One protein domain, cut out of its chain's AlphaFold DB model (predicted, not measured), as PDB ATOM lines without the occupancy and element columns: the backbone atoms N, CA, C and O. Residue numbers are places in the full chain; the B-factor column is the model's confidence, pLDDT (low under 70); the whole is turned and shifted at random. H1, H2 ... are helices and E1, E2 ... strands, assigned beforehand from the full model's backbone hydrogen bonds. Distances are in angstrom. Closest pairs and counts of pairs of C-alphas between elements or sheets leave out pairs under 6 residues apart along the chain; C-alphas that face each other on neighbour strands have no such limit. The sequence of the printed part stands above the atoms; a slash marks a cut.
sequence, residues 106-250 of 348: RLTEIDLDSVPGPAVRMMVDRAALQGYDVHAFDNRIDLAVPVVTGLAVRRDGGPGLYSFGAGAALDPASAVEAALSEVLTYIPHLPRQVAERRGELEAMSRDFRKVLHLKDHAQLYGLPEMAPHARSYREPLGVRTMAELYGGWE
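AT A GLANCE: This is residues 106 to 250 of the 348 residues of the protein "Predicted protein" of Streptomyces sp. C (UniProt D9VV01). What does the domain look like? A twisted antiparallel sheet of four strands forms the middle, with the long helix H2 slanting over one face, H1 next to H2, and H6 over the opposite face, in three layers. The short helices H3, H4 and H5 cluster at one end of the longest axis, and H7 lies at the other end. What is it made of? The printed part has 145 residues, with named elements in the order E1 H1 E2 E3 E4 H2 H3 H4 H5 H6 H7, sheet order E1 E2 E3 E4, and class mixed, helices and strands. It is compact, with a radius of gyration of the C-alphas of 15.5 A and spans of 48 by 33 by 24 A.

IN THESE COORDINATES: Where are the strands? E1 is residues 108 to 110, beginning at C-alpha 108 (222.487, 251.650, 225.441). E2 is residues 132 to 138, 20.1 A long; E3 is 147 to 154, 23.3 A; E4 is 162 to 168, 20.4 A. Where are the helices? H2 is residues 172 to 186, 22.4 A long, and H1 is 119 to 129, 15.4 A. H3 is residues 190 to 196, H4 198 to 206, H5 214 to 220, H6 224 to 234 and H7 242 to 250, ending at C-alpha 250 (211.127, 247.715, 211.766).

HOW THE PARTS SIT: How is the sheet paired? E2, E3 and E4 make a meander, each strand the antiparallel neighbour of the one before, with N 135 and O 151 at 2.8 A and N 150 and O 165 at 2.8 A, within hydrogen-bond range. E1 and E2 are antiparallel, with N 110 and O 136 at 2.8 A. What is on the sheet? H2 is over E3 and E4 at a height over the sheet of 6.5 A, its closest C-alphas to E4 being Ala 179 and Ala 166, 4.0 A apart, and H6 is on the opposite face at 10.0 A. H1 touches H2 at a shallow tilt of 26 degrees, the same way, its closest C-alphas being Val 120 and Glu 177, 5.9 A apart. How do the short helices stand? H5 touches H3 at Gln 219 and Val 194, closest C-alphas 6.3 A apart, and H4 at Leu 220 and Leu 201, 5.6 A. H7 is on the sheet, the C-alphas of Met 242 and Ile 110 being its closest to E1, 6.7 A apart. Are the helix backbones complete? In H1, H3 and H4 every O i to N i+4 pair is within hydrogen-bond range, against 10 of 11 in H2, 2 of 3 in H5, 3 of 5 in H7 and 1 of 7 in H6, where 5 of 8 O i to N i+3 pairs are.

THE WHOLE: How large is it? The two C-alphas farthest apart, those of Gly 199 and Gly 248, are 48.3 A apart. Are there cuts, long links or weak places? The printed part has no cut and no long link. Its mean pLDDT is 97.1, and no printed residue is under 70.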
ATOM      1  N   ARG A 106     230.328 249.970 226.669       95.56
ATOM      2  CA  ARG A 106     229.151 250.556 227.314       95.56
ATOM      3  C   ARG A 106     228.001 250.476 226.326       95.56
ATOM      4  O   ARG A 106     228.134 250.950 225.202       95.56
ATOM      5  N   LEU A 107     226.893 249.885 226.751       97.38
ATOM      6  CA  LEU A 107     225.723 249.676 225.902       97.38
ATOM      7  C   LEU A 107     224.655 250.741 226.160       97.38
ATOM      8  O   LEU A 107     224.707 251.474 227.154       97.38
ATOM      9  N   THR A 108     223.685 250.823 225.255       98.50
ATOM     10  CA  THR A 108     222.487 251.650 225.441       98.50
ATOM     11  C   THR A 108     221.414 250.814 226.123       98.50
ATOM     12  O   THR A 108     221.122 249.704 225.683       98.50
ATOM     13  N   GLU A 109     220.842 251.332 227.205       98.81
ATOM     14  CA  GLU A 109     219.732 250.687 227.899       98.81
ATOM     15  C   GLU A 109     218.426 250.929 227.135       98.81
ATOM     16  O   GLU A 109     218.171 252.020 226.616       98.81
ATOM     17  N   ILE A 110     217.603 249.891 227.064       98.88
ATOM     18  CA  ILE A 110     216.279 249.912 226.460       98.88
ATOM     19  C   ILE A 110     215.279 250.333 227.534       98.88
ATOM     20  O   ILE A 110     215.201 249.721 228.599       98.88
ATOM     21  N   ASP A 111     214.478 251.351 227.236       98.69
ATOM     22  CA  ASP A 111     213.320 251.710 228.048       98.69
ATOM     23  C   ASP A 111     212.278 250.584 227.986       98.69
ATOM     24  O   ASP A 111     211.577 250.422 226.981       98.69
ATOM     25  N   LEU A 112     212.174 249.802 229.062       98.62
ATOM     26  CA  LEU A 112     211.262 248.660 229.139       98.62
ATOM     27  C   LEU A 112     209.782 249.064 229.068       98.62
ATOM     28  O   LEU A 112     208.973 248.253 228.619       98.62
ATOM     29  N   ASP A 113     209.419 250.298 229.437       98.12
ATOM     30  CA  ASP A 113     208.038 250.785 229.302       98.12
ATOM     31  C   ASP A 113     207.681 251.098 227.833       98.12
ATOM     32  O   ASP A 113     206.504 251.224 227.486       98.12
ATOM     33  N   SER A 114     208.681 251.182 226.945       98.31
ATOM     34  CA  SER A 114     208.486 251.356 225.499       98.31
ATOM     35  C   SER A 114     208.319 250.040 224.726       98.31
ATOM     36  O   SER A 114     208.029 250.069 223.526       98.31
ATOM     37  N   VAL A 115     208.503 248.887 225.382       98.25
ATOM     38  CA  VAL A 115     208.348 247.571 224.747       98.25
ATOM     39  C   VAL A 115     206.855 247.249 224.594       98.25
ATOM     40  O   VAL A 115     206.101 247.371 225.560       98.25
ATOM     41  N   PRO A 116     206.386 246.864 223.392       95.38
ATOM     42  CA  PRO A 116     204.971 246.611 223.166       95.38
ATOM     43  C   PRO A 116     204.478 245.355 223.895       95.38
ATOM     44  O   PRO A 116     205.172 244.349 223.992       95.38
ATOM     45  N   GLY A 117     203.215 245.393 224.320       94.62
ATOM     46  CA  GLY A 117     202.542 244.251 224.937       94.62
ATOM     47  C   GLY A 117     202.818 244.089 226.440       94.62
ATOM     48  O   GLY A 117     203.618 244.812 227.029       94.62
ATOM     49  N   PRO A 118     202.104 243.169 227.112       96.38
ATOM     50  CA  PRO A 118     202.181 243.027 228.566       96.38
ATOM     51  C   PRO A 118     203.328 242.127 229.047       96.38
ATOM     52  O   PRO A 118     203.648 242.158 230.233       96.38
ATOM     53  N   ALA A 119     203.925 241.307 228.174       96.44
ATOM     54  CA  ALA A 119     204.837 240.231 228.566       96.44
ATOM     55  C   ALA A 119     206.069 240.752 229.321       96.44
ATOM     56  O   ALA A 119     206.309 240.343 230.458       96.44
ATOM     57  N   VAL A 120     206.785 241.726 228.750       98.19
ATOM     58  CA  VAL A 120     207.943 242.357 229.403       98.19
ATOM     59  C   VAL A 120     207.557 243.019 230.720       98.19
ATOM     60  O   VAL A 120     208.246 242.839 231.722       98.19
ATOM     61  N   ARG A 121     206.413 243.712 230.778       97.44
ATOM     62  CA  ARG A 121     205.956 244.319 232.032       97.44
ATOM     63  C   ARG A 121     205.712 243.272 233.122       97.44
ATOM     64  O   ARG A 121     206.137 243.458 234.259       97.44
ATOM     65  N   MET A 122     205.088 242.149 232.772       97.94
ATOM     66  CA  MET A 122     204.875 241.032 233.696       97.94
ATOM     67  C   MET A 122     206.197 240.417 234.169       97.94
ATOM     68  O   MET A 122     206.308 240.035 235.334       97.94
ATOM     69  N   MET A 123     207.204 240.335 233.295       98.31
ATOM     70  CA  MET A 123     208.554 239.884 233.647       98.31
ATOM     71  C   MET A 123     209.232 240.840 234.641       98.31
ATOM     72  O   MET A 123     209.781 240.382 235.645       98.31
ATOM     73  N   VAL A 124     209.124 242.156 234.419       98.56
ATOM     74  CA  VAL A 124     209.620 243.190 235.344       98.56
ATOM     75  C   VAL A 124     208.949 243.064 236.712       98.56
ATOM     76  O   VAL A 124     209.630 242.974 237.736       98.56
ATOM     77  N   ASP A 125     207.616 242.978 236.742       98.25
ATOM     78  CA  ASP A 125     206.859 242.826 237.986       98.25
ATOM     79  C   ASP A 125     207.236 241.514 238.707       98.25
ATOM     80  O   ASP A 125     207.383 241.480 239.934       98.25
ATOM     81  N   ARG A 126     207.467 240.426 237.958       97.88
ATOM     82  CA  ARG A 126     207.896 239.135 238.515       97.88
ATOM     83  C   ARG A 126     209.291 239.206 239.136       97.88
ATOM     84  O   ARG A 126     209.477 238.648 240.219       97.88
ATOM     85  N   ALA A 127     210.239 239.886 238.495       98.25
ATOM     86  CA  ALA A 127     211.574 240.114 239.050       98.25
ATOM     87  C   ALA A 127     211.511 240.966 240.327       98.25
ATOM     88  O   ALA A 127     212.127 240.617 241.340       98.25
ATOM     89  N   ALA A 128     210.683 242.015 240.329       98.31
ATOM     90  CA  ALA A 128     210.482 242.877 241.489       98.31
ATOM     91  C   ALA A 128     209.939 242.103 242.703       98.31
ATOM     92  O   ALA A 128     210.406 242.322 243.823       98.31
ATOM     93  N   LEU A 129     209.022 241.147 242.493       97.31
ATOM     94  CA  LEU A 129     208.532 240.243 243.548       97.31
ATOM     95  C   LEU A 129     209.633 239.347 244.139       97.31
ATOM     96  O   LEU A 129     209.508 238.907 245.279       97.31
ATOM     97  N   GLN A 130     210.698 239.069 243.383       96.56
ATOM     98  CA  GLN A 130     211.874 238.328 243.852       96.56
ATOM     99  C   GLN A 130     212.962 239.242 244.447       96.56
ATOM    100  O   GLN A 130     214.004 238.746 244.873       96.56
ATOM    101  N   GLY A 131     212.740 240.560 244.497       97.81
ATOM    102  CA  GLY A 131     213.697 241.533 245.032       97.81
ATOM    103  C   GLY A 131     214.751 242.015 244.032       97.81
ATOM    104  O   GLY A 131     215.824 242.445 244.461       97.81
ATOM    105  N   TYR A 132     214.462 241.952 242.729       98.62
ATOM    106  CA  TYR A 132     215.374 242.368 241.660       98.62
ATOM    107  C   TYR A 132     214.793 243.500 240.816       98.62
ATOM    108  O   TYR A 132     213.589 243.544 240.566       98.62
ATOM    109  N   ASP A 133     215.674 244.373 240.339       98.38
ATOM    110  CA  ASP A 133     215.416 245.254 239.203       98.38
ATOM    111  C   ASP A 133     216.003 244.611 237.946       98.38
ATOM    112  O   ASP A 133     217.081 244.020 238.009       98.38
ATOM    113  N   VAL A 134     215.300 244.691 236.818       98.50
ATOM    114  CA  VAL A 134     215.776 244.162 235.532       98.50
ATOM    115  C   VAL A 134     216.029 245.292 234.551       98.50
ATOM    116  O   VAL A 134     215.304 246.283 234.528       98.50
ATOM    117  N   HIS A 135     217.057 245.103 233.740       98.69
ATOM    118  CA  HIS A 135     217.519 246.021 232.715       98.69
ATOM    119  C   HIS A 135     217.726 245.236 231.417       98.69
ATOM    120  O   HIS A 135     218.087 244.055 231.459       98.69
ATOM    121  N   ALA A 136     217.527 245.888 230.277       98.81
ATOM    122  CA  ALA A 136     217.797 245.331 228.958       98.81
ATOM    123  C   ALA A 136     218.669 246.305 228.165       98.81
ATOM    124  O   ALA A 136     218.461 247.513 228.237       98.81
ATOM    125  N   PHE A 137     219.638 245.794 227.413       98.81
ATOM    126  CA  PHE A 137     220.595 246.606 226.665       98.81
ATOM    127  C   PHE A 137     220.627 246.184 225.205       98.81
ATOM    128  O   PHE A 137     220.763 244.993 224.929       98.81
ATOM    129  N   ASP A 138     220.565 247.153 224.288       98.75
ATOM    130  CA  ASP A 138     220.845 246.903 222.874       98.75
ATOM    131  C   ASP A 138     222.323 246.549 222.736       98.75
ATOM    132  O   ASP A 138     223.206 247.359 223.032       98.75
ATOM    133  N   ASN A 139     222.572 245.306 222.346       98.38
ATOM    134  CA  ASN A 139     223.893 244.707 222.324       98.38
ATOM    135  C   ASN A 139     224.403 244.478 220.896       98.38
ATOM    136  O   ASN A 139     225.374 243.757 220.686       98.38
ATOM    137  N   ARG A 140     223.756 245.084 219.895       97.56
ATOM    138  CA  ARG A 140     224.282 245.101 218.527       97.56
ATOM    139  C   ARG A 140     225.644 245.791 218.499       97.56
ATOM    140  O   ARG A 140     225.806 246.882 219.045       97.56
ATOM    141  N   ILE A 141     226.609 245.151 217.842       97.38
ATOM    142  CA  ILE A 141     227.942 245.710 217.599       97.38
ATOM    143  C   ILE A 141     228.071 246.046 216.116       97.38
ATOM    144  O   ILE A 141     227.819 247.183 215.742       97.38
ATOM    145  N   ASP A 142     228.423 245.081 215.266       96.56
ATOM    146  CA  ASP A 142     228.624 245.280 213.823       96.56
ATOM    147  C   ASP A 142     227.608 244.536 212.941       96.56
ATOM    148  O   ASP A 142     227.562 244.787 211.742       96.56
ATOM    149  N   LEU A 143     226.784 243.658 213.521       97.69
ATOM    150  CA  LEU A 143     225.680 242.976 212.841       97.69
ATOM    151  C   LEU A 143     224.351 243.663 213.175       97.69
ATOM    152  O   LEU A 143     224.120 244.044 214.326       97.69
ATOM    153  N   ALA A 144     223.465 243.816 212.184       96.31
ATOM    154  CA  ALA A 144     222.238 244.596 212.358       96.31
ATOM    155  C   ALA A 144     221.123 243.854 213.117       96.31
ATOM    156  O   ALA A 144     220.234 244.508 213.675       96.31
ATOM    157  N   VAL A 145     221.179 242.516 213.149       98.31
ATOM    158  CA  VAL A 145     220.194 241.645 213.812       98.31
ATOM    159  C   VAL A 145     220.034 242.043 215.287       98.31
ATOM    160  O   VAL A 145     221.040 242.156 215.987       98.31
ATOM    161  N   PRO A 146     218.802 242.257 215.793       98.62
ATOM    162  CA  PRO A 146     218.574 242.621 217.186       98.62
ATOM    163  C   PRO A 146     219.133 241.577 218.155       98.62
ATOM    164  O   PRO A 146     218.748 240.409 218.124       98.62
ATOM    165  N   VAL A 147     220.007 242.042 219.047       98.81
ATOM    166  CA  VAL A 147     220.533 241.283 220.182       98.81
ATOM    167  C   VAL A 147     220.356 242.124 221.432       98.81
ATOM    168  O   VAL A 147     220.740 243.294 221.458       98.81
ATOM    169  N   VAL A 148     219.815 241.520 222.482       98.88
ATOM    170  CA  VAL A 148     219.577 242.164 223.769       98.88
ATOM    171  C   VAL A 148     220.346 241.425 224.850       98.88
ATOM    172  O   VAL A 148     220.261 240.209 224.946       98.88
ATOM    173  N   THR A 149     221.082 242.152 225.689       98.75
ATOM    174  CA  THR A 149     221.585 241.608 226.961       98.75
ATOM    175  C   THR A 149     220.633 241.999 228.083       98.75
ATOM    176  O   THR A 149     220.359 243.181 228.273       98.75
ATOM    177  N   GLY A 150     220.144 241.021 228.837       98.44
ATOM    178  CA  GLY A 150     219.370 241.209 230.057       98.44
ATOM    179  C   GLY A 150     220.266 241.189 231.295       98.44
ATOM    180  O   GLY A 150     221.208 240.400 231.390       98.44
ATOM    181  N   LEU A 151     219.955 242.036 232.272       98.44
ATOM    182  CA  LEU A 151     220.613 242.057 233.576       98.44
ATOM    183  C   LEU A 151     219.575 242.217 234.677       98.44
ATOM    184  O   LEU A 151     218.897 243.238 234.748       98.44
ATOM    185  N   ALA A 152     219.521 241.263 235.596       98.31
ATOM    186  CA  ALA A 152     218.865 241.456 236.878       98.31
ATOM    187  C   ALA A 152     219.857 241.864 237.955       98.31
ATOM    188  O   ALA A 152     220.941 241.289 238.060       98.31
ATOM    189  N   VAL A 153     219.449 242.813 238.792       98.38
ATOM    190  CA  VAL A 153     220.232 243.332 239.909       98.38
ATOM    191  C   VAL A 153     219.445 243.219 241.197       98.38
ATOM    192  O   VAL A 153     218.344 243.755 241.326       98.38
ATOM    193  N   ARG A 154     220.024 242.524 242.170       97.75
ATOM    194  CA  ARG A 154     219.414 242.337 243.480       97.75
ATOM    195  C   ARG A 154     219.408 243.648 244.270       97.75
ATOM    196  O   ARG A 154     220.459 244.255 244.477       97.75
ATOM    197  N   ARG A 155     218.239 244.061 244.766       97.50
ATOM    198  CA  ARG A 155     218.036 245.369 245.426       97.50
ATOM    199  C   ARG A 155     218.790 245.543 246.742       97.50
ATOM    200  O   ARG A 155     219.207 246.649 247.065       97.50
ATOM    201  N   ASP A 156     218.945 244.469 247.514       96.31
ATOM    202  CA  ASP A 156     219.609 244.500 248.826       96.31
ATOM    203  C   ASP A 156     221.146 244.377 248.737       96.31
ATOM    204  O   ASP A 156     221.824 244.435 249.762       96.31
ATOM    205  N   GLY A 157     221.701 244.201 247.530       95.50
ATOM    206  CA  GLY A 157     223.139 244.033 247.312       95.50
ATOM    207  C   GLY A 157     223.720 242.692 247.789       95.50
ATOM    208  O   GLY A 157     224.940 242.543 247.827       95.50
ATOM    209  N   GLY A 158     222.881 241.737 248.202       94.19
ATOM    210  CA  GLY A 158     223.287 240.461 248.790       94.19
ATOM    211  C   GLY A 158     223.640 239.358 247.777       94.19
ATOM    212  O   GLY A 158     223.781 239.616 246.582       94.19
ATOM    213  N   PRO A 159     223.779 238.097 248.242       94.62
ATOM    214  CA  PRO A 159     224.049 236.944 247.383       94.62
ATOM    215  C   PRO A 159     223.024 236.762 246.257       94.62
ATOM    216  O   PRO A 159     221.811 236.888 246.457       94.62
ATOM    217  N   GLY A 160     223.529 236.398 245.081       96.00
ATOM    218  CA  GLY A 160     222.783 236.451 243.829       96.00
ATOM    219  C   GLY A 160     222.718 237.864 243.256       96.00
ATOM    220  O   GLY A 160     221.699 238.224 242.693       96.00
ATOM    221  N   LEU A 161     223.767 238.675 243.435       97.75
ATOM    222  CA  LEU A 161     223.744 240.093 243.077       97.75
ATOM    223  C   LEU A 161     223.341 240.348 241.619       97.75
ATOM    224  O   LEU A 161     222.469 241.183 241.380       97.75
ATOM    225  N   TYR A 162     223.961 239.642 240.671       97.88
ATOM    226  CA  TYR A 162     223.657 239.772 239.251       97.88
ATOM    227  C   TYR A 162     223.267 238.444 238.620       97.88
ATOM    228  O   TYR A 162     223.898 237.420 238.874       97.88
ATOM    229  N   SER A 163     222.272 238.500 237.737       97.31
ATOM    230  CA  SER A 163     221.958 237.435 236.786       97.31
ATOM    231  C   SER A 163     221.926 238.034 235.390       97.31
ATOM    232  O   SER A 163     221.202 239.000 235.158       97.31
ATOM    233  N   PHE A 164     222.708 237.464 234.482       97.81
ATOM    234  CA  PHE A 164     222.738 237.861 233.080       97.81
ATOM    235  C   PHE A 164     221.943 236.867 232.237       97.81
ATOM    236  O   PHE A 164     221.784 235.709 232.621       97.81
ATOM    237  N   GLY A 165     221.467 237.349 231.100       97.25
ATOM    238  CA  GLY A 165     220.932 236.554 230.002       97.25
ATOM    239  C   GLY A 165     221.043 237.355 228.712       97.25
ATOM    240  O   GLY A 165     221.380 238.545 228.746       97.25
ATOM    241  N   ALA A 166     220.772 236.737 227.578       97.75
ATOM    242  CA  ALA A 166     220.644 237.435 226.315       97.75
ATOM    243  C   ALA A 166     219.556 236.813 225.440       97.75
ATOM    244  O   ALA A 166     218.945 235.800 225.767       97.75
ATOM    245  N   GLY A 167     219.233 237.529 224.375       98.19
ATOM    246  CA  GLY A 167     218.235 237.118 223.410       98.19
ATOM    247  C   GLY A 167     218.514 237.766 222.068       98.19
ATOM    248  O   GLY A 167     218.710 238.982 222.000       98.19
ATOM    249  N   ALA A 168     218.505 236.975 221.004       98.56
ATOM    250  CA  ALA A 168     218.474 237.455 219.634       98.56
ATOM    251  C   ALA A 168     217.190 237.011 218.935       98.56
ATOM    252  O   ALA A 168     216.772 235.857 219.010       98.56
ATOM    253  N   ALA A 169     216.566 237.945 218.227       97.94
ATOM    254  CA  ALA A 169     215.397 237.673 217.406       97.94
ATOM    255  C   ALA A 169     215.279 238.729 216.312       97.94
ATOM    256  O   ALA A 169     215.713 239.868 216.476       97.94
ATOM    257  N   LEU A 170     214.639 238.374 215.197       97.50
ATOM    258  CA  LEU A 170     214.336 239.362 214.161       97.50
ATOM    259  C   LEU A 170     213.299 240.375 214.637       97.50
ATOM    260  O   LEU A 170     213.342 241.526 214.226       97.50
ATOM    261  N   ASP A 171     212.374 239.968 215.500       96.94
ATOM    262  CA  ASP A 171     211.486 240.886 216.199       96.94
ATOM    263  C   ASP A 171     212.180 241.413 217.473       96.94
ATOM    264  O   ASP A 171     212.445 240.630 218.388       96.94
ATOM    265  N   PRO A 172     212.485 242.720 217.576       97.88
ATOM    266  CA  PRO A 172     213.238 243.255 218.708       97.88
ATOM    267  C   PRO A 172     212.530 243.082 220.059       97.88
ATOM    268  O   PRO A 172     213.197 242.901 221.074       97.88
ATOM    269  N   ALA A 173     211.193 243.123 220.096       98.12
ATOM    270  CA  ALA A 173     210.447 242.881 221.333       98.12
ATOM    271  C   ALA A 173     210.639 241.434 221.808       98.12
ATOM    272  O   ALA A 173     210.942 241.210 222.978       98.12
ATOM    273  N   SER A 174     210.593 240.473 220.882       98.00
ATOM    274  CA  SER A 174     210.909 239.069 221.157       98.00
ATOM    275  C   SER A 174     212.349 238.875 221.662       98.00
ATOM    276  O   SER A 174     212.571 238.055 222.550       98.00
ATOM    277  N   ALA A 175     213.323 239.655 221.173       98.62
ATOM    278  CA  ALA A 175     214.701 239.623 221.683       98.62
ATOM    279  C   ALA A 175     214.785 240.103 223.147       98.62
ATOM    280  O   ALA A 175     215.468 239.484 223.966       98.62
ATOM    281  N   VAL A 176     214.046 241.165 223.503       98.81
ATOM    282  CA  VAL A 176     213.936 241.635 224.897       98.81
ATOM    283  C   VAL A 176     213.264 240.581 225.778       98.81
ATOM    284  O   VAL A 176     213.763 240.277 226.861       98.81
ATOM    285  N   GLU A 177     212.149 240.005 225.323       98.56
ATOM    286  CA  GLU A 177     211.432 238.956 226.052       98.56
ATOM    287  C   GLU A 177     212.316 237.733 226.312       98.56
ATOM    288  O   GLU A 177     212.357 237.243 227.442       98.56
ATOM    289  N   ALA A 178     213.065 237.273 225.306       98.25
ATOM    290  CA  ALA A 178     213.993 236.153 225.437       98.25
ATOM    291  C   ALA A 178     215.077 236.433 226.491       98.25
ATOM    292  O   ALA A 178     215.234 235.648 227.432       98.25
ATOM    293  N   ALA A 179     215.735 237.596 226.410       98.50
ATOM    294  CA  ALA A 179     216.785 237.988 227.348       98.50
ATOM    295  C   ALA A 179     216.286 238.075 228.800       98.50
ATOM    296  O   ALA A 179     216.953 237.620 229.734       98.50
ATOM    297  N   LEU A 180     215.094 238.643 229.016       98.44
ATOM    298  CA  LEU A 180     214.503 238.752 230.352       98.44
ATOM    299  C   LEU A 180     213.976 237.407 230.870       98.44
ATOM    300  O   LEU A 180     214.075 237.133 232.069       98.44
ATOM    301  N   SER A 181     213.448 236.554 229.990       97.69
ATOM    302  CA  SER A 181     212.999 235.205 230.339       97.69
ATOM    303  C   SER A 181     214.161 234.326 230.809       97.69
ATOM    304  O   SER A 181     214.035 233.617 231.815       97.69
ATOM    305  N   GLU A 182     215.315 234.396 230.140       96.62
ATOM    306  CA  GLU A 182     216.523 233.690 230.572       96.62
ATOM    307  C   GLU A 182     216.955 234.155 231.968       96.62
ATOM    308  O   GLU A 182     217.065 233.346 232.890       96.62
ATOM    309  N   VAL A 183     217.069 235.470 232.176       96.50
ATOM    310  CA  VAL A 183     217.382 236.066 233.484       96.50
ATOM    311  C   VAL A 183     216.433 235.562 234.586       96.50
ATOM    312  O   VAL A 183     216.869 235.145 235.665       96.50
ATOM    313  N   LEU A 184     215.127 235.542 234.315       95.94
ATOM    314  CA  LEU A 184     214.103 235.086 235.258       95.94
ATOM    315  C   LEU A 184     214.172 233.589 235.587       95.94
ATOM    316  O   LEU A 184     213.634 233.178 236.618       95.94
ATOM    317  N   THR A 185     214.840 232.781 234.763       94.50
ATOM    318  CA  THR A 185     215.005 231.340 235.000       94.50
ATOM    319  C   THR A 185     216.024 231.076 236.120       94.50
ATOM    320  O   THR A 185     215.877 230.116 236.879       94.50
ATOM    321  N   TYR A 186     217.011 231.962 236.304       92.00
ATOM    322  CA  TYR A 186     218.084 231.798 237.297       92.00
ATOM    323  C   TYR A 186     217.788 232.461 238.649       92.00
ATOM    324  O   TYR A 186     218.066 231.873 239.703       92.00
ATOM    325  N   ILE A 187     217.200 233.664 238.644       95.31
ATOM    326  CA  ILE A 187     216.964 234.477 239.854       95.31
ATOM    327  C   ILE A 187     216.321 233.709 241.026       95.31
ATOM    328  O   ILE A 187     216.803 233.873 242.151       95.31
ATOM    329  N   PRO A 188     215.285 232.861 240.834       94.88
ATOM    330  CA  PRO A 188     214.614 232.193 241.954       94.88
ATOM    331  C   PRO A 188     215.528 231.281 242.783       94.88
ATOM    332  O   PRO A 188     215.214 230.952 243.928       94.88
ATOM    333  N   HIS A 189     216.645 230.823 242.214       94.25
ATOM    334  CA  HIS A 189     217.534 229.842 242.841       94.25
ATOM    335  C   HIS A 189     218.938 230.384 243.099       94.25
ATOM    336  O   HIS A 189     219.625 229.879 243.994       94.25
ATOM    337  N   LEU A 190     219.346 231.419 242.363       94.75
ATOM    338  CA  LEU A 190     220.695 231.973 242.390       94.75
ATOM    339  C   LEU A 190     221.180 232.357 243.804       94.75
ATOM    340  O   LEU A 190     222.276 231.933 244.169       94.75
ATOM    341  N   PRO A 191     220.400 233.041 244.669       96.38
ATOM    342  CA  PRO A 191     220.864 233.406 246.011       96.38
ATOM    343  C   PRO A 191     221.251 232.208 246.873       96.38
ATOM    344  O   PRO A 191     222.275 232.228 247.556       96.38
ATOM    345  N   ARG A 192     220.436 231.147 246.823       96.50
ATOM    346  CA  ARG A 192     220.681 229.910 247.569       96.50
ATOM    347  C   ARG A 192     221.917 229.198 247.025       96.50
ATOM    348  O   ARG A 192     222.771 228.810 247.813       96.50
ATOM    349  N   GLN A 193     222.037 229.082 245.701       95.62
ATOM    350  CA  GLN A 193     223.198 228.459 245.055       95.62
ATOM    351  C   GLN A 193     224.505 229.185 245.407       95.62
ATOM    352  O   GLN A 193     225.502 228.542 245.732       95.62
ATOM    353  N   VAL A 194     224.489 230.522 245.407       96.88
ATOM    354  CA  VAL A 194     225.645 231.348 245.787       96.88
ATOM    355  C   VAL A 194     225.982 231.173 247.265       96.88
ATOM    356  O   VAL A 194     227.154 231.053 247.607       96.88
ATOM    357  N   ALA A 195     224.981 231.126 248.148       96.81
ATOM    358  CA  ALA A 195     225.203 230.905 249.574       96.81
ATOM    359  C   ALA A 195     225.811 229.519 249.857       96.81
ATOM    360  O   ALA A 195     226.785 229.422 250.602       96.81
ATOM    361  N   GLU A 196     225.285 228.465 249.226       97.25
ATOM    362  CA  GLU A 196     225.778 227.085 249.361       97.25
ATOM    363  C   GLU A 196     227.218 226.926 248.849       97.25
ATOM    364  O   GLU A 196     227.989 226.155 249.416       97.25
ATOM    365  N   ARG A 197     227.605 227.682 247.813       97.19
ATOM    366  CA  ARG A 197     228.939 227.621 247.185       97.19
ATOM    367  C   ARG A 197     229.849 228.801 247.522       97.19
ATOM    368  O   ARG A 197     230.868 228.990 246.859       97.19
ATOM    369  N   ARG A 198     229.526 229.603 248.542       97.06
ATOM    370  CA  ARG A 198     230.189 230.896 248.793       97.06
ATOM    371  C   ARG A 198     231.714 230.795 248.840       97.06
ATOM    372  O   ARG A 198     232.391 231.562 248.167       97.06
ATOM    373  N   GLY A 199     232.251 229.824 249.580       98.00
ATOM    374  CA  GLY A 199     233.700 229.635 249.700       98.00
ATOM    375  C   GLY A 199     234.393 229.312 248.370       98.00
ATOM    376  O   GLY A 199     235.482 229.823 248.112       98.00
ATOM    377  N   GLU A 200     233.758 228.513 247.506       98.12
ATOM    378  CA  GLU A 200     234.270 228.206 246.163       98.12
ATOM    379  C   GLU A 200     234.265 229.455 245.279       98.12
ATOM    380  O   GLU A 200     235.292 229.801 244.695       98.12
ATOM    381  N   LEU A 201     233.134 230.164 245.228       98.38
ATOM    382  CA  LEU A 201     232.970 231.355 244.394       98.38
ATOM    383  C   LEU A 201     233.908 232.484 244.838       98.38
ATOM    384  O   LEU A 201     234.500 233.161 244.003       98.38
ATOM    385  N   GLU A 202     234.111 232.674 246.144       98.44
ATOM    386  CA  GLU A 202     235.067 233.662 246.649       98.44
ATOM    387  C   GLU A 202     236.520 233.273 246.329       98.44
ATOM    388  O   GLU A 202     237.399 234.127 246.204       98.44
ATOM    389  N   ALA A 203     236.828 231.977 246.245       98.44
ATOM    390  CA  ALA A 203     238.139 231.536 245.789       98.44
ATOM    391  C   ALA A 203     238.319 231.804 244.287       98.44
ATOM    392  O   ALA A 203     239.421 232.171 243.882       98.44
ATOM    393  N   MET A 204     237.253 231.650 243.495       98.44
ATOM    394  CA  MET A 204     237.222 231.972 242.066       98.44
ATOM    395  C   MET A 204     237.332 233.477 241.807       98.44
ATOM    396  O   MET A 204     238.078 233.872 240.920       98.44
ATOM    397  N   SER A 205     236.671 234.332 242.596       98.12
ATOM    398  CA  SER A 205     236.752 235.792 242.419       98.12
ATOM    399  C   SER A 205     238.153 236.355 242.682       98.12
ATOM    400  O   SER A 205     238.532 237.372 242.109       98.12
ATOM    401  N   ARG A 206     238.947 235.678 243.522       98.00
ATOM    402  CA  ARG A 206     240.361 236.012 243.773       98.00
ATOM    403  C   ARG A 206     241.317 235.377 242.759       98.00
ATOM    404  O   ARG A 206     242.439 235.851 242.613       98.00
ATOM    405  N   ASP A 207     240.903 234.294 242.105       97.62
ATOM    406  CA  ASP A 207     241.705 233.546 241.138       97.62
ATOM    407  C   ASP A 207     240.810 232.881 240.083       97.62
ATOM    408  O   ASP A 207     240.318 231.761 240.269       97.62
ATOM    409  N   PHE A 208     240.637 233.558 238.944       97.44
ATOM    410  CA  PHE A 208     239.757 233.092 237.873       97.44
ATOM    411  C   PHE A 208     240.168 231.749 237.273       97.44
ATOM    412  O   PHE A 208     239.316 231.071 236.712       97.44
ATOM    413  N   ARG A 209     241.410 231.275 237.464       95.50
ATOM    414  CA  ARG A 209     241.830 229.925 237.030       95.50
ATOM    415  C   ARG A 209     241.018 228.805 237.687       95.50
ATOM    416  O   ARG A 209     241.076 227.670 237.230       95.50
ATOM    417  N   LYS A 210     240.275 229.111 238.753       97.25
ATOM    418  CA  LYS A 210     239.356 228.184 239.422       97.25
ATOM    419  C   LYS A 210     237.946 228.171 238.824       97.25
ATOM    420  O   LYS A 210     237.151 227.339 239.237       97.25
ATOM    421  N   VAL A 211     237.624 229.068 237.891       97.56
ATOM    422  CA  VAL A 211     236.378 229.027 237.114       97.56
ATOM    423  C   VAL A 211     236.572 227.977 236.026       97.56
ATOM    424  O   VAL A 211     237.350 228.194 235.097       97.56
ATOM    425  N   LEU A 212     235.924 226.821 236.162       93.81
ATOM    426  CA  LEU A 212     236.196 225.651 235.313       93.81
ATOM    427  C   LEU A 212     234.971 225.173 234.543       93.81
ATOM    428  O   LEU A 212     235.107 224.546 233.494       93.81
ATOM    429  N   HIS A 213     233.779 225.425 235.075       93.00
ATOM    430  CA  HIS A 213     232.536 224.892 234.544       93.00
ATOM    431  C   HIS A 213     231.555 226.002 234.204       93.00
ATOM    432  O   HIS A 213     231.577 227.070 234.805       93.00
ATOM    433  N   LEU A 214     230.626 225.697 233.302       92.88
ATOM    434  CA  LEU A 214     229.548 226.591 232.884       92.88
ATOM    435  C   LEU A 214     228.837 227.262 234.070       92.88
ATOM    436  O   LEU A 214     228.784 228.483 234.156       92.88
ATOM    437  N   LYS A 215     228.422 226.483 235.078       93.81
ATOM    438  CA  LYS A 215     227.752 227.036 236.269       93.81
ATOM    439  C   LYS A 215     228.606 228.038 237.056       93.81
ATOM    440  O   LYS A 215     228.047 228.858 237.779       93.81
ATOM    441  N   ASP A 216     229.934 227.943 236.978       96.81
ATOM    442  CA  ASP A 216     230.834 228.841 237.701       96.81
ATOM    443  C   ASP A 216     230.782 230.241 237.090       96.81
ATOM    444  O   ASP A 216     230.778 231.211 237.838       96.81
ATOM    445  N   HIS A 217     230.662 230.347 235.761       96.31
ATOM    446  CA  HIS A 217     230.563 231.623 235.048       96.31
ATOM    447  C   HIS A 217     229.359 232.438 235.525       96.31
ATOM    448  O   HIS A 217     229.537 233.549 236.018       96.31
ATOM    449  N   ALA A 218     228.154 231.866 235.482       93.75
ATOM    450  CA  ALA A 218     226.951 232.559 235.937       93.75
ATOM    451  C   ALA A 218     226.936 232.810 237.452       93.75
ATOM    452  O   ALA A 218     226.668 233.924 237.906       93.75
ATOM    453  N   GLN A 219     227.252 231.797 238.268       96.88
ATOM    454  CA  GLN A 219     227.128 231.917 239.726       96.88
ATOM    455  C   GLN A 219     228.173 232.847 240.346       96.88
ATOM    456  O   GLN A 219     227.902 233.437 241.393       96.88
ATOM    457  N   LEU A 220     229.336 233.020 239.709       98.00
ATOM    458  CA  LEU A 220     230.374 233.944 240.166       98.00
ATOM    459  C   LEU A 220     229.830 235.371 240.308       98.00
ATOM    460  O   LEU A 220     230.099 236.027 241.312       98.00
ATOM    461  N   TYR A 221     228.985 235.822 239.380       97.56
ATOM    462  CA  TYR A 221     228.370 237.157 239.408       97.56
ATOM    463  C   TYR A 221     227.248 237.313 240.433       97.56
ATOM    464  O   TYR A 221     226.795 238.424 240.709       97.56
ATOM    465  N   GLY A 222     226.867 236.216 241.083       97.25
ATOM    466  CA  GLY A 222     226.056 236.265 242.283       97.25
ATOM    467  C   GLY A 222     226.800 236.828 243.502       97.25
ATOM    468  O   GLY A 222     226.148 237.176 244.489       97.25
ATOM    469  N   LEU A 223     228.133 236.929 243.466       97.94
ATOM    470  CA  LEU A 223     228.925 237.543 244.530       97.94
ATOM    471  C   LEU A 223     228.951 239.077 244.428       97.94
ATOM    472  O   LEU A 223     229.279 239.607 243.363       97.94
ATOM    473  N   PRO A 224     228.723 239.807 245.537       95.62
ATOM    474  CA  PRO A 224     228.888 241.259 245.569       95.62
ATOM    475  C   PRO A 224     230.280 241.747 245.153       95.62
ATOM    476  O   PRO A 224     230.421 242.808 244.547       95.62
ATOM    477  N   GLU A 225     231.310 240.948 245.417       95.62
ATOM    478  CA  GLU A 225     232.702 241.211 245.055       95.62
ATOM    479  C   GLU A 225     232.909 241.338 243.538       95.62
ATOM    480  O   GLU A 225     233.848 242.005 243.105       95.62
ATOM    481  N   MET A 226     232.021 240.755 242.724       97.12
ATOM    482  CA  MET A 226     232.089 240.847 241.264       97.12
ATOM    483  C   MET A 226     231.465 242.129 240.700       97.12
ATOM    484  O   MET A 226     231.590 242.394 239.503       97.12
ATOM    485  N   ALA A 227     230.838 242.970 241.529       96.44
ATOM    486  CA  ALA A 227     230.163 244.187 241.075       96.44
ATOM    487  C   ALA A 227     231.010 245.182 240.277       96.44
ATOM    488  O   ALA A 227     230.497 245.709 239.285       96.44
ATOM    489  N   PRO A 228     232.297 245.419 240.598       96.06
ATOM    490  CA  PRO A 228     233.136 246.294 239.787       96.06
ATOM    491  C   PRO A 228     233.237 245.846 238.323       96.06
ATOM    492  O   PRO A 228     233.405 246.683 237.438       96.06
ATOM    493  N   HIS A 229     233.097 244.546 238.055       96.19
ATOM    494  CA  HIS A 229     233.175 243.991 236.710       96.19
ATOM    495  C   HIS A 229     231.891 244.238 235.898       96.19
ATOM    496  O   HIS A 229     231.967 244.363 234.685       96.19
ATOM    497  N   ALA A 230     230.727 244.408 236.524       94.56
ATOM    498  CA  ALA A 230     229.476 244.706 235.816       94.56
ATOM    499  C   ALA A 230     229.228 246.215 235.595       94.56
ATOM    500  O   ALA A 230     228.145 246.604 235.157       94.56
ATOM    501  N   ARG A 231     230.207 247.089 235.891       92.19
ATOM    502  CA  ARG A 231     230.020 248.553 235.877       92.19
ATOM    503  C   ARG A 231     229.503 249.093 234.541       92.19
ATOM    504  O   ARG A 231     228.630 249.953 234.560       92.19
ATOM    505  N   SER A 232     229.974 248.583 233.400       92.75
ATOM    506  CA  SER A 232     229.539 249.063 232.075       92.75
ATOM    507  C   SER A 232     228.035 248.898 231.823       92.75
ATOM    508  O   SER A 232     227.463 249.684 231.075       92.75
ATOM    509  N   TYR A 233     227.390 247.937 232.492       94.62
ATOM    510  CA  TYR A 233     225.942 247.710 232.451       94.62
ATOM    511  C   TYR A 233     225.185 248.505 233.527       94.62
ATOM    512  O   TYR A 233     223.969 248.621 233.483       94.62
ATOM    513  N   ARG A 234     225.884 249.061 234.521       93.81
ATOM    514  CA  ARG A 234     225.302 249.958 235.537       93.81
ATOM    515  C   ARG A 234     225.429 251.432 235.159       93.81
ATOM    516  O   ARG A 234     224.752 252.269 235.745       93.81
ATOM    517  N   GLU A 235     226.285 251.733 234.190       94.81
ATOM    518  CA  GLU A 235     226.555 253.071 233.666       94.81
ATOM    519  C   GLU A 235     226.351 253.091 232.134       94.81
ATOM    520  O   GLU A 235     227.312 253.329 231.386       94.81
ATOM    521  N   PRO A 236     225.124 252.830 231.635       96.44
ATOM    522  CA  PRO A 236     224.851 252.787 230.199       96.44
ATOM    523  C   PRO A 236     225.133 254.130 229.517       96.44
ATOM    524  O   PRO A 236     225.249 255.176 230.163       96.44
ATOM    525  N   LEU A 237     225.257 254.115 228.188       96.69
ATOM    526  CA  LEU A 237     225.426 255.332 227.378       96.69
ATOM    527  C   LEU A 237     224.214 256.269 227.477       96.69
ATOM    528  O   LEU A 237     224.337 257.486 227.345       96.69
ATOM    529  N   GLY A 238     223.049 255.687 227.727       97.81
ATOM    530  CA  GLY A 238     221.783 256.361 227.931       97.81
ATOM    531  C   GLY A 238     220.651 255.345 227.899       97.81
ATOM    532  O   GLY A 238     220.888 254.162 227.658       97.81
ATOM    533  N   VAL A 239     219.435 255.835 228.115       98.62
ATOM    534  CA  VAL A 239     218.204 255.060 227.954       98.62
ATOM    535  C   VAL A 239     217.519 255.522 226.669       98.62
ATOM    536  O   VAL A 239     217.471 256.730 226.402       98.62
ATOM    537  N   ARG A 240     217.053 254.583 225.847       98.75
ATOM    538  CA  ARG A 240     216.353 254.848 224.583       98.75
ATOM    539  C   ARG A 240     215.153 253.930 224.431       98.75
ATOM    540  O   ARG A 240     215.155 252.798 224.903       98.75
ATOM    541  N   THR A 241     214.140 254.422 223.740       98.75
ATOM    542  CA  THR A 241     212.937 253.652 223.427       98.75
ATOM    543  C   THR A 241     213.187 252.646 222.302       98.75
ATOM    544  O   THR A 241     214.086 252.819 221.473       98.75
ATOM    545  N   MET A 242     212.331 251.627 222.205       98.38
ATOM    546  CA  MET A 242     212.349 250.659 221.102       98.38
ATOM    547  C   MET A 242     212.272 251.334 219.726       98.38
ATOM    548  O   MET A 242     212.945 250.911 218.790       98.38
ATOM    549  N   ALA A 243     211.488 252.408 219.599       98.00
ATOM    550  CA  ALA A 243     211.338 253.142 218.346       98.00
ATOM    551  C   ALA A 243     212.629 253.869 217.929       98.00
ATOM    552  O   ALA A 243     212.962 253.892 216.746       98.00
ATOM    553  N   GLU A 244     213.373 254.432 218.885       98.38
ATOM    554  CA  GLU A 244     214.655 255.093 218.613       98.38
ATOM    555  C   GLU A 244     215.740 254.091 218.198       98.38
ATOM    556  O   GLU A 244     216.535 254.387 217.307       98.38
ATOM    557  N   LEU A 245     215.766 252.906 218.816       98.12
ATOM    558  CA  LEU A 245     216.795 251.889 218.575       98.12
ATOM    559  C   LEU A 245     216.511 251.019 217.345       98.12
ATOM    560  O   LEU A 245     217.424 250.694 216.582       98.12
ATOM    561  N   TYR A 246     215.248 250.638 217.149       98.12
ATOM    562  CA  TYR A 246     214.841 249.644 216.158       98.12
ATOM    563  C   TYR A 246     213.861 250.182 215.109       98.12
ATOM    564  O   TYR A 246     213.409 249.420 214.261       98.12
ATOM    565  N   GLY A 247     213.561 251.486 215.082       96.88
ATOM    566  CA  GLY A 247     212.637 252.066 214.100       96.88
ATOM    567  C   GLY A 247     213.053 251.825 212.643       96.88
ATOM    568  O   GLY A 247     212.216 251.465 211.817       96.88
ATOM    569  N   GLY A 248     214.347 251.949 212.329       95.69
ATOM    570  CA  GLY A 248     214.872 251.634 210.992       95.69
ATOM    571  C   GLY A 248     214.799 250.140 210.659       95.69
ATOM    572  O   GLY A 248     214.429 249.766 209.546       95.69
ATOM    573  N   TRP A 249     215.077 249.288 211.648       96.50
ATOM    574  CA  TRP A 249     214.963 247.838 211.516       96.50
ATOM    575  C   TRP A 249     213.516 247.406 211.233       96.50
ATOM    576  O   TRP A 249     213.258 246.650 210.300       96.50
ATOM    577  N   GLU A 250     212.555 247.973 211.960       94.75
ATOM    578  CA  GLU A 250     211.127 247.715 211.766       94.75
ATOM    579  C   GLU A 250     210.573 248.282 210.454       94.75
ATOM    580  O   GLU A 250     209.656 247.698 209.873       94.75
TER     581      GLU A 250